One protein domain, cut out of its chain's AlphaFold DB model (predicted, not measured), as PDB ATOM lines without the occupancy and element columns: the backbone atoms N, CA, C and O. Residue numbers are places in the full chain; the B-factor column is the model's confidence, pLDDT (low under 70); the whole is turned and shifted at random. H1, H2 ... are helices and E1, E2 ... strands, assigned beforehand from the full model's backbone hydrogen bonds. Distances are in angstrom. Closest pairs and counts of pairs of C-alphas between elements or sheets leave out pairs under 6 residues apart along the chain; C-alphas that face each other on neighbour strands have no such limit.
ATOM      1  N   GLY A  17      38.836 -10.501  50.191       74.69
ATOM      2  CA  GLY A  17      40.145 -10.421  49.533       74.69
ATOM      3  C   GLY A  17      41.115 -11.520  49.978       74.69
ATOM      4  O   GLY A  17      40.998 -12.074  51.070       74.69
ATOM      5  N   LEU A  18      42.111 -11.826  49.141       85.25
ATOM      6  CA  LEU A  18      43.151 -12.797  49.486       85.25
ATOM      7  C   LEU A  18      44.006 -12.256  50.653       85.25
ATOM      8  O   LEU A  18      44.611 -11.189  50.506       85.25
ATOM      9  N   PRO A  19      44.096 -12.949  51.806       88.69
ATOM     10  CA  PRO A  19      44.792 -12.401  52.965       88.69
ATOM     11  C   PRO A  19      46.307 -12.303  52.753       88.69
ATOM     12  O   PRO A  19      46.950 -13.242  52.287       88.69
ATOM     13  N   ARG A  20      46.911 -11.193  53.196       85.56
ATOM     14  CA  ARG A  20      48.352 -10.934  53.017       85.56
ATOM     15  C   ARG A  20      49.254 -12.026  53.605       85.56
ATOM     16  O   ARG A  20      50.230 -12.405  52.970       85.56
ATOM     17  N   HIS A  21      48.916 -12.568  54.774       87.31
ATOM     18  CA  HIS A  21      49.720 -13.622  55.406       87.31
ATOM     19  C   HIS A  21      49.773 -14.914  54.568       87.31
ATOM     20  O   HIS A  21      50.796 -15.594  54.572       87.31
ATOM     21  N   ILE A  22      48.718 -15.214  53.797       90.62
ATOM     22  CA  ILE A  22      48.679 -16.352  52.865       90.62
ATOM     23  C   ILE A  22      49.598 -16.101  51.671       90.62
ATOM     24  O   ILE A  22      50.307 -17.002  51.236       90.62
ATOM     25  N   ILE A  23      49.635 -14.868  51.166       86.19
ATOM     26  CA  ILE A  23      50.521 -14.462  50.064       86.19
ATOM     27  C   ILE A  23      51.980 -14.549  50.484       86.19
ATOM     28  O   ILE A  23      52.821 -15.066  49.744       86.19
ATOM     29  N   ASP A  24      52.275 -14.047  51.679       85.44
ATOM     30  CA  ASP A  24      53.610 -14.076  52.250       85.44
ATOM     31  C   ASP A  24      54.074 -15.533  52.438       85.44
ATOM     32  O   ASP A  24      55.205 -15.861  52.075       85.44
ATOM     33  N   ALA A  25      53.192 -16.423  52.914       88.12
ATOM     34  CA  ALA A  25      53.460 -17.860  53.013       88.12
ATOM     35  C   ALA A  25      53.674 -18.504  51.630       88.12
ATOM     36  O   ALA A  25      54.712 -19.121  51.391       88.12
ATOM     37  N   ALA A  26      52.771 -18.274  50.672       87.00
ATOM     38  CA  ALA A  26      52.862 -18.803  49.308       87.00
ATOM     39  C   ALA A  26      54.145 -18.368  48.578       87.00
ATOM     40  O   ALA A  26      54.751 -19.150  47.837       87.00
ATOM     41  N   SER A  27      54.591 -17.133  48.816       80.88
ATOM     42  CA  SER A  27      55.834 -16.588  48.260       80.88
ATOM     43  C   SER A  27      57.076 -17.255  48.860       80.88
ATOM     44  O   SER A  27      58.086 -17.399  48.168       80.88
ATOM     45  N   ARG A  28      57.010 -17.689  50.126       82.25
ATOM     46  CA  ARG A  28      58.100 -18.395  50.817       82.25
ATOM     47  C   ARG A  28      58.122 -19.895  50.560       82.25
ATOM     48  O   ARG A  28      59.214 -20.465  50.640       82.25
ATOM     49  N   CYS A  29      56.987 -20.521  50.220       73.25
ATOM     50  CA  CYS A  29      56.914 -21.937  49.861       73.25
ATOM     51  C   CYS A  29      57.964 -22.247  48.774       73.25
ATOM     52  O   CYS A  29      57.829 -21.837  47.625       73.25
ATOM     53  N   GLY A  30      59.051 -22.937  49.120       58.00
ATOM     54  CA  GLY A  30      60.123 -23.278  48.175       58.00
ATOM     55  C   GLY A  30      61.335 -22.345  48.117       58.00
ATOM     56  O   GLY A  30      62.206 -22.563  47.281       58.00
ATOM     57  N   SER A  31      61.433 -21.348  48.997       66.12
ATOM     58  CA  SER A  31      62.725 -20.724  49.326       66.12
ATOM     59  C   SER A  31      63.461 -21.546  50.394       66.12
ATOM     60  O   SER A  31      62.820 -22.289  51.131       66.12
ATOM     61  N   GLU A  32      64.778 -21.367  50.556       55.88
ATOM     62  CA  GLU A  32      65.545 -21.942  51.685       55.88
ATOM     63  C   GLU A  32      64.989 -21.531  53.064       55.88
ATOM     64  O   GLU A  32      65.277 -22.166  54.073       55.88
ATOM     65  N   ARG A  33      64.174 -20.467  53.104       55.09
ATOM     66  CA  ARG A  33      63.484 -19.953  54.296       55.09
ATOM     67  C   ARG A  33      62.053 -20.480  54.459       55.09
ATOM     68  O   ARG A  33      61.412 -20.135  55.445       55.09
ATOM     69  N   GLY A  34      61.532 -21.235  53.491       60.31
ATOM     70  CA  GLY A  34      60.170 -21.765  53.525       60.31
ATOM     71  C   GLY A  34      60.083 -22.971  54.451       60.31
ATOM     72  O   GLY A  34      60.757 -23.974  54.222       60.31
ATOM     73  N   SER A  35      59.250 -22.885  55.483       67.50
ATOM     74  CA  SER A  35      59.007 -23.993  56.409       67.50
ATOM     75  C   SER A  35      57.853 -24.880  55.919       67.50
ATOM     76  O   SER A  35      57.033 -24.472  55.094       67.50
ATOM     77  N   ALA A  36      57.753 -26.106  56.444       78.38
ATOM     78  CA  ALA A  36      56.568 -26.952  56.243       78.38
ATOM     79  C   ALA A  36      55.275 -26.265  56.732       78.38
ATOM     80  O   ALA A  36      54.193 -26.530  56.217       78.38
ATOM     81  N   GLU A  37      55.406 -25.334  57.676       83.38
ATOM     82  CA  GLU A  37      54.315 -24.529  58.217       83.38
ATOM     83  C   GLU A  37      53.740 -23.550  57.183       83.38
ATOM     84  O   GLU A  37      52.525 -23.431  57.091       83.38
ATOM     85  N   ASP A  38      54.565 -22.919  56.332       87.00
ATOM     86  CA  ASP A  38      54.062 -22.046  55.256       87.00
ATOM     87  C   ASP A  38      53.171 -22.831  54.270       87.00
ATOM     88  O   ASP A  38      52.129 -22.340  53.833       87.00
ATOM     89  N   VAL A  39      53.557 -24.071  53.938       87.88
ATOM     90  CA  VAL A  39      52.758 -24.958  53.070       87.88
ATOM     91  C   VAL A  39      51.423 -25.293  53.728       87.88
ATOM     92  O   VAL A  39      50.394 -25.290  53.057       87.88
ATOM     93  N   GLU A  40      51.437 -25.556  55.032       90.31
ATOM     94  CA  GLU A  40      50.247 -25.920  55.794       90.31
ATOM     95  C   GLU A  40      49.293 -24.736  55.990       90.31
ATOM     96  O   GLU A  40      48.082 -24.887  55.867       90.31
ATOM     97  N   VAL A  41      49.817 -23.528  56.206       91.44
ATOM     98  CA  VAL A  41      49.025 -22.288  56.244       91.44
ATOM     99  C   VAL A  41      48.284 -22.082  54.924       91.44
ATOM    100  O   VAL A  41      47.084 -21.802  54.916       91.44
ATOM    101  N   VAL A  42      48.980 -22.261  53.796       92.06
ATOM    102  CA  VAL A  42      48.366 -22.136  52.468       92.06
ATOM    103  C   VAL A  42      47.340 -23.250  52.232       92.06
ATOM    104  O   VAL A  42      46.239 -22.961  51.770       92.06
ATOM    105  N   ARG A  43      47.662 -24.500  52.589       93.38
ATOM    106  CA  ARG A  43      46.755 -25.656  52.480       93.38
ATOM    107  C   ARG A  43      45.464 -25.439  53.266       93.38
ATOM    108  O   ARG A  43      44.383 -25.527  52.693       93.38
ATOM    109  N   ASN A  44      45.569 -25.059  54.536       92.69
ATOM    110  CA  ASN A  44      44.414 -24.790  55.389       92.69
ATOM    111  C   ASN A  44      43.525 -23.681  54.819       92.69
ATOM    112  O   ASN A  44      42.300 -23.799  54.830       92.69
ATOM    113  N   TRP A  45      44.120 -22.623  54.263       93.44
ATOM    114  CA  TRP A  45      43.339 -21.577  53.605       93.44
ATOM    115  C   TRP A  45      42.620 -22.090  52.355       93.44
ATOM    116  O   TRP A  45      41.430 -21.825  52.199       93.44
ATOM    117  N   ILE A  46      43.301 -22.859  51.495       93.19
ATOM    118  CA  ILE A  46      42.689 -23.509  50.321       93.19
ATOM    119  C   ILE A  46      41.501 -24.367  50.755       93.19
ATOM    120  O   ILE A  46      40.470 -24.383  50.079       93.19
ATOM    121  N   GLU A  47      41.633 -25.059  51.887       92.00
ATOM    122  CA  GLU A  47      40.618 -25.964  52.401       92.00
ATOM    123  C   GLU A  47      39.391 -25.261  52.994       92.00
ATOM    124  O   GLU A  47      38.283 -25.798  52.895       92.00
ATOM    125  N   GLN A  48      39.561 -24.068  53.557       90.81
ATOM    126  CA  GLN A  48      38.512 -23.361  54.299       90.81
ATOM    127  C   GLN A  48      37.896 -22.186  53.531       90.81
ATOM    128  O   GLN A  48      36.792 -21.751  53.862       90.81
ATOM    129  N   THR A  49      38.590 -21.649  52.524       90.44
ATOM    130  CA  THR A  49      38.127 -20.462  51.800       90.44
ATOM    131  C   THR A  49      36.818 -20.716  51.051       90.44
ATOM    132  O   THR A  49      36.646 -21.733  50.379       90.44
ATOM    133  N   GLN A  50      35.897 -19.752  51.133       88.50
ATOM    134  CA  GLN A  50      34.673 -19.728  50.326       88.50
ATOM    135  C   GLN A  50      34.905 -19.108  48.939       88.50
ATOM    136  O   GLN A  50      34.118 -19.336  48.024       88.50
ATOM    137  N   ASN A  51      35.991 -18.343  48.774       89.44
ATOM    138  CA  ASN A  51      36.370 -17.712  47.516       89.44
ATOM    139  C   ASN A  51      37.803 -18.110  47.140       89.44
ATOM    140  O   ASN A  51      38.778 -17.455  47.511       89.44
ATOM    141  N   ILE A  52      37.926 -19.195  46.376       90.06
ATOM    142  CA  ILE A  52      39.217 -19.712  45.902       90.06
ATOM    143  C   ILE A  52      39.927 -18.746  44.937       90.06
ATOM    144  O   ILE A  52      41.151 -18.754  44.826       90.06
ATOM    145  N   ASN A  53      39.150 -17.875  44.285       92.00
ATOM    146  CA  ASN A  53      39.600 -16.885  43.309       92.00
ATOM    147  C   ASN A  53      39.758 -15.488  43.918       92.00
ATOM    148  O   ASN A  53      39.819 -14.500  43.187       92.00
ATOM    149  N   ALA A  54      39.827 -15.391  45.249       90.75
ATOM    150  CA  ALA A  54      40.088 -14.134  45.929       90.75
ATOM    151  C   ALA A  54      41.380 -13.496  45.394       90.75
ATOM    152  O   ALA A  54      42.413 -14.156  45.240       90.75
ATOM    153  N   THR A  55      41.314 -12.197  45.112       89.31
ATOM    154  CA  THR A  55      42.443 -11.417  44.607       89.31
ATOM    155  C   THR A  55      43.030 -10.541  45.699       89.31
ATOM    156  O   THR A  55      42.336 -10.130  46.631       89.31
ATOM    157  N   TYR A  56      44.306 -10.216  45.554       85.75
ATOM    158  CA  TYR A  56      45.000  -9.237  46.374       85.75
ATOM    159  C   TYR A  56      45.349  -7.989  45.573       85.75
ATOM    160  O   TYR A  56      45.757  -8.079  44.411       85.75
ATOM    161  N   THR A  57      45.245  -6.843  46.243       83.88
ATOM    162  CA  THR A  57      45.714  -5.547  45.755       83.88
ATOM    163  C   THR A  57      46.867  -5.075  46.628       83.88
ATOM    164  O   THR A  57      46.689  -4.749  47.804       83.88
ATOM    165  N   LEU A  58      48.066  -5.036  46.049       76.44
ATOM    166  CA  LEU A  58      49.230  -4.414  46.656       76.44
ATOM    167  C   LEU A  58      49.199  -2.916  46.353       76.44
ATOM    168  O   LEU A  58      49.401  -2.506  45.211       76.44
ATOM    169  N   LYS A  59      48.999  -2.105  47.390       79.38
ATOM    170  CA  LYS A  59      49.108  -0.648  47.279       79.38
ATOM    171  C   LYS A  59      50.574  -0.239  47.304       79.38
ATOM    172  O   LYS A  59      51.266  -0.520  48.286       79.38
ATOM    173  N   ALA A  60      51.045   0.411  46.245       71.50
ATOM    174  CA  ALA A  60      52.426   0.864  46.133       71.50
ATOM    175  C   ALA A  60      52.516   2.310  45.604       71.50
ATOM    176  O   ALA A  60      51.640   2.747  44.859       71.50
ATOM    177  N   PRO A  61      53.582   3.067  45.944       71.00
ATOM    178  CA  PRO A  61      53.736   4.465  45.519       71.00
ATOM    179  C   PRO A  61      53.778   4.667  43.998       71.00
ATOM    180  O   PRO A  61      53.466   5.747  43.510       71.00
ATOM    181  N   TRP A  62      54.186   3.637  43.255       74.12
ATOM    182  CA  TRP A  62      54.295   3.635  41.794       74.12
ATOM    183  C   TRP A  62      53.036   3.107  41.085       74.12
ATOM    184  O   TRP A  62      53.056   2.934  39.869       74.12
ATOM    185  N   GLY A  63      51.949   2.865  41.823       73.50
ATOM    186  CA  GLY A  63      50.680   2.356  41.306       73.50
ATOM    187  C   GLY A  63      50.213   1.102  42.044       73.50
ATOM    188  O   GLY A  63      51.026   0.310  42.526       73.50
ATOM    189  N   ASP A  64      48.895   0.929  42.133       75.69
ATOM    190  CA  ASP A  64      48.289  -0.253  42.740       75.69
ATOM    191  C   ASP A  64      48.434  -1.456  41.802       75.69
ATOM    192  O   ASP A  64      47.995  -1.421  40.652       75.69
ATOM    193  N   ILE A  65      49.021  -2.538  42.312       72.81
ATOM    194  CA  ILE A  65      49.135  -3.807  41.592       72.81
ATOM    195  C   ILE A  65      48.041  -4.724  42.130       72.81
ATOM    196  O   ILE A  65      48.119  -5.196  43.266       72.81
ATOM    197  N   SER A  66      46.992  -4.943  41.343       79.75
ATOM    198  CA  SER A  66      45.785  -5.675  41.753       79.75
ATOM    199  C   SER A  66      45.572  -6.950  40.944       79.75
ATOM    200  O   SER A  66      46.268  -7.217  39.966       79.75
ATOM    201  N   GLY A  67      44.620  -7.782  41.369       82.25
ATOM    202  CA  GLY A  67      44.210  -8.977  40.626       82.25
ATOM    203  C   GLY A  67      45.115 -10.200  40.811       82.25
ATOM    204  O   GLY A  67      44.956 -11.186  40.096       82.25
ATOM    205  N   HIS A  68      46.051 -10.183  41.765       84.44
ATOM    206  CA  HIS A  68      46.853 -11.370  42.063       84.44
ATOM    207  C   HIS A  68      46.042 -12.396  42.857       84.44
ATOM    208  O   HIS A  68      45.655 -12.135  43.995       84.44
ATOM    209  N   THR A  69      45.821 -13.575  42.280       91.31
ATOM    210  CA  THR A  69      45.220 -14.725  42.975       91.31
ATOM    211  C   THR A  69      46.279 -15.551  43.700       91.31
ATOM    212  O   THR A  69      47.477 -15.431  43.435       91.31
ATOM    213  N   LEU A  70      45.854 -16.458  44.585       90.88
ATOM    214  CA  LEU A  70      46.785 -17.394  45.221       90.88
ATOM    215  C   LEU A  70      47.503 -18.272  44.182       90.88
ATOM    216  O   LEU A  70      48.706 -18.511  44.295       90.88
ATOM    217  N   LEU A  71      46.786 -18.686  43.132       91.44
ATOM    218  CA  LEU A  71      47.363 -19.426  42.014       91.44
ATOM    219  C   LEU A  71      48.471 -18.625  41.317       91.44
ATOM    220  O   LEU A  71      49.522 -19.184  41.013       91.44
ATOM    221  N   PHE A  72      48.273 -17.319  41.112       88.75
ATOM    222  CA  PHE A  72      49.289 -16.448  40.522       88.75
ATOM    223  C   PHE A  72      50.590 -16.436  41.341       88.75
ATOM    224  O   PHE A  72      51.674 -16.520  40.764       88.75
ATOM    225  N   TYR A  73      50.494 -16.382  42.675       86.25
ATOM    226  CA  TYR A  73      51.661 -16.405  43.567       86.25
ATOM    227  C   TYR A  73      52.346 -17.774  43.630       86.25
ATOM    228  O   TYR A  73      53.575 -17.848  43.637       86.25
ATOM    229  N   LEU A  74      51.581 -18.867  43.649       87.94
ATOM    230  CA  LEU A  74      52.152 -20.218  43.635       87.94
ATOM    231  C   LEU A  74      52.761 -20.585  42.277       87.94
ATOM    232  O   LEU A  74      53.664 -21.422  42.229       87.94
ATOM    233  N   ALA A  75      52.331 -19.918  41.202       86.12
ATOM    234  CA  ALA A  75      52.932 -20.036  39.881       86.12
ATOM    235  C   ALA A  75      54.310 -19.344  39.758       86.12
ATOM    236  O   ALA A  75      54.966 -19.478  38.726       86.12
ATOM    237  N   CYS A  76      54.780 -18.642  40.798       79.88
ATOM    238  CA  CYS A  76      56.131 -18.083  40.851       79.88
ATOM    239  C   CYS A  76      57.200 -19.166  41.086       79.88
ATOM    240  O   CYS A  76      57.158 -19.905  42.079       79.88
ATOM    241  N   ASN A  77      58.231 -19.169  40.239       68.81
ATOM    242  CA  ASN A  77      59.424 -20.002  40.404       68.81
ATOM    243  C   ASN A  77      60.317 -19.548  41.593       68.81
ATOM    244  O   ASN A  77      60.335 -18.353  41.919       68.81
ATOM    245  N   PRO A  78      61.082 -20.463  42.230       74.31
ATOM    246  CA  PRO A  78      61.162 -21.895  41.936       74.31
ATOM    247  C   PRO A  78      59.926 -22.653  42.431       74.31
ATOM    248  O   PRO A  78      59.335 -22.337  43.468       74.31
ATOM    249  N   VAL A  79      59.543 -23.678  41.673       76.38
ATOM    250  CA  VAL A  79      58.413 -24.551  41.998       76.38
ATOM    251  C   VAL A  79      58.938 -25.822  42.657       76.38
ATOM    252  O   VAL A  79      59.692 -26.579  42.051       76.38
ATOM    253  N   THR A  80      58.517 -26.072  43.893       83.56
ATOM    254  CA  THR A  80      58.798 -27.315  44.621       83.56
ATOM    255  C   THR A  80      57.670 -28.335  44.437       83.56
ATOM    256  O   THR A  80      56.553 -27.953  44.075       83.56
ATOM    257  N   PRO A  81      57.902 -29.626  44.741       84.88
ATOM    258  CA  PRO A  81      56.834 -30.626  44.766       84.88
ATOM    259  C   PRO A  81      55.650 -30.217  45.656       84.88
ATOM    260  O   PRO A  81      54.502 -30.397  45.264       84.88
ATOM    261  N   ALA A  82      55.918 -29.584  46.804       86.56
ATOM    262  CA  ALA A  82      54.876 -29.070  47.694       86.56
ATOM    263  C   ALA A  82      54.052 -27.942  47.050       86.56
ATOM    264  O   ALA A  82      52.828 -27.952  47.141       86.56
ATOM    265  N   LYS A  83      54.691 -26.999  46.338       87.81
ATOM    266  CA  LYS A  83      53.968 -25.976  45.561       87.81
ATOM    267  C   LYS A  83      53.099 -26.600  44.471       87.81
ATOM    268  O   LYS A  83      51.965 -26.169  44.300       87.81
ATOM    269  N   LEU A  84      53.596 -27.615  43.755       89.25
ATOM    270  CA  LEU A  84      52.794 -28.326  42.748       89.25
ATOM    271  C   LEU A  84      51.563 -28.991  43.363       89.25
ATOM    272  O   LEU A  84      50.498 -28.938  42.758       89.25
ATOM    273  N   ASP A  85      51.698 -29.593  44.545       91.62
ATOM    274  CA  ASP A  85      50.570 -30.180  45.273       91.62
ATOM    275  C   ASP A  85      49.517 -29.115  45.626       91.62
ATOM    276  O   ASP A  85      48.342 -29.279  45.303       91.62
ATOM    277  N   LEU A  86      49.939 -27.964  46.162       92.19
ATOM    278  CA  LEU A  86      49.036 -26.841  46.446       92.19
ATOM    279  C   LEU A  86      48.334 -26.318  45.182       92.19
ATOM    280  O   LEU A  86      47.135 -26.045  45.209       92.19
ATOM    281  N   VAL A  87      49.048 -26.215  44.055       93.31
ATOM    282  CA  VAL A  87      48.451 -25.812  42.770       93.31
ATOM    283  C   VAL A  87      47.417 -26.838  42.296       93.31
ATOM    284  O   VAL A  87      46.339 -26.448  41.854       93.31
ATOM    285  N   ARG A  88      47.691 -28.143  42.427       94.25
ATOM    286  CA  ARG A  88      46.714 -29.198  42.102       94.25
ATOM    287  C   ARG A  88      45.460 -29.083  42.966       94.25
ATOM    288  O   ARG A  88      44.360 -29.179  42.433       94.25
ATOM    289  N   GLN A  89      45.619 -28.848  44.267       94.50
ATOM    290  CA  GLN A  89      44.494 -28.679  45.188       94.50
ATOM    291  C   GLN A  89      43.658 -27.435  44.854       94.50
ATOM    292  O   GLN A  89      42.431 -27.515  44.833       94.50
ATOM    293  N   LEU A  90      44.304 -26.311  44.523       93.81
ATOM    294  CA  LEU A  90      43.626 -25.098  44.056       93.81
ATOM    295  C   LEU A  90      42.785 -25.351  42.808       93.81
ATOM    296  O   LEU A  90      41.608 -25.000  42.773       93.81
ATOM    297  N   ILE A  91      43.379 -25.980  41.793       94.56
ATOM    298  CA  ILE A  91      42.689 -26.303  40.541       94.56
ATOM    299  C   ILE A  91      41.515 -27.251  40.817       94.56
ATOM    300  O   ILE A  91      40.412 -27.017  40.329       94.56
ATOM    301  N   ALA A  92      41.705 -28.271  41.662       94.00
ATOM    302  CA  ALA A  92      40.639 -29.194  42.056       94.00
ATOM    303  C   ALA A  92      39.484 -28.499  42.805       94.00
ATOM    304  O   ALA A  92      38.337 -28.932  42.710       94.00
ATOM    305  N   ARG A  93      39.769 -27.402  43.519       94.44
ATOM    306  CA  ARG A  93      38.784 -26.524  44.177       94.44
ATOM    307  C   ARG A  93      38.127 -25.511  43.227       94.44
ATOM    308  O   ARG A  93      37.323 -24.704  43.685       94.44
ATOM    309  N   GLY A  94      38.441 -25.537  41.930       91.12
ATOM    310  CA  GLY A  94      37.859 -24.635  40.932       91.12
ATOM    311  C   GLY A  94      38.552 -23.276  40.830       91.12
ATOM    312  O   GLY A  94      37.913 -22.296  40.444       91.12
ATOM    313  N   ALA A  95      39.838 -23.191  41.189       92.75
ATOM    314  CA  ALA A  95      40.628 -21.994  40.917       92.75
ATOM    315  C   ALA A  95      40.659 -21.699  39.409       92.75
ATOM    316  O   ALA A  95      41.001 -22.564  38.603       92.75
ATOM    317  N   ASP A  96      40.322 -20.467  39.037       91.62
ATOM    318  CA  ASP A  96      40.362 -20.008  37.655       91.62
ATOM    319  C   ASP A  96      41.813 -19.717  37.254       91.62
ATOM    320  O   ASP A  96      42.483 -18.817  37.775       91.62
ATOM    321  N   VAL A  97      42.302 -20.517  36.308       93.12
ATOM    322  CA  VAL A  97      43.678 -20.478  35.804       93.12
ATOM    323  C   VAL A  97      43.954 -19.313  34.853       93.12
ATOM    324  O   VAL A  97      45.115 -19.070  34.517       93.12
TER     325      VAL A  97
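Overview. This is residues 17 to 97 of the 291 residues of the protein "Hypothetical protein" of Pelagomonas calceolata (UniProt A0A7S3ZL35). What does a first look show? Two helices, H2 and H4, lie side by side and run the same way; the shorter H1 packs on H2 and the short H3 on H4, with H1 and H3 touching each other. Away from H2 and H4, the hairpin of E1 and E2 ends in a loop, residues 59 to 64, that sticks out free. What is the make-up? The 81 printed residues hold four named helices and two named strands, in the order H1 H2 E1 E2 H3 H4, with an antiparallel sheet E1 - E2; the class is mostly helix. How large is it? It is compact, with a radius of gyration of the C-alphas of 12.1 A and spans of 34 by 29 by 19 A.

Along the chain. Where do the first elements run? H1, residues 20 to 28, begins at C-alpha 20 (48.352, -10.934, 53.017) and is 12.5 A long; H2, residues 36 to 48, is 18.5 A. What follows? E1 is residues 55 to 58, 10.0 A, E2 residues 65 to 69, 11.7 A, and H3 residues 70 to 74, 6.3 A. H4, residues 81 to 92, 16.5 A, ends at C-alpha 92 (40.639, -29.194, 42.056).

Arrangement. How do the helices stand? H1 and H2 touch, C-alphas of Ala 25 and Asp 38 closest at 4.8 A, at a steep tilt of 47 degrees, opposite ways. H2 and H4 touch, Ile 46 and Leu 90 closest at 6.5 A between C-alphas, at a shallow tilt of 3 degrees, the same way. H3 touches H1, with C-alphas of Ala 26 and Leu 74 closest at 5.9 A, and H4, with those of Leu 74 and Lys 83 closest at 6.3 A. What do the backbones show? In the hairpin of E1 and E2, antiparallel at 150 degrees, N 56 and O 68 are within hydrogen-bond range at 2.8 A. In H1, H2, H3 and H4 every O i to N i+4 pair is within range.

Size, cuts and confidence. Which C-alphas are farthest apart? Those of Pro 61 and Ala 92, 36.3 A. Is anything cut or long? The printed part has no cut; E2 to H3 is a tight link and the others are short. Where is confidence low? Residues 30 to 35 and 77 are under 70; the mean pLDDT of the printed part of this model is 84.3.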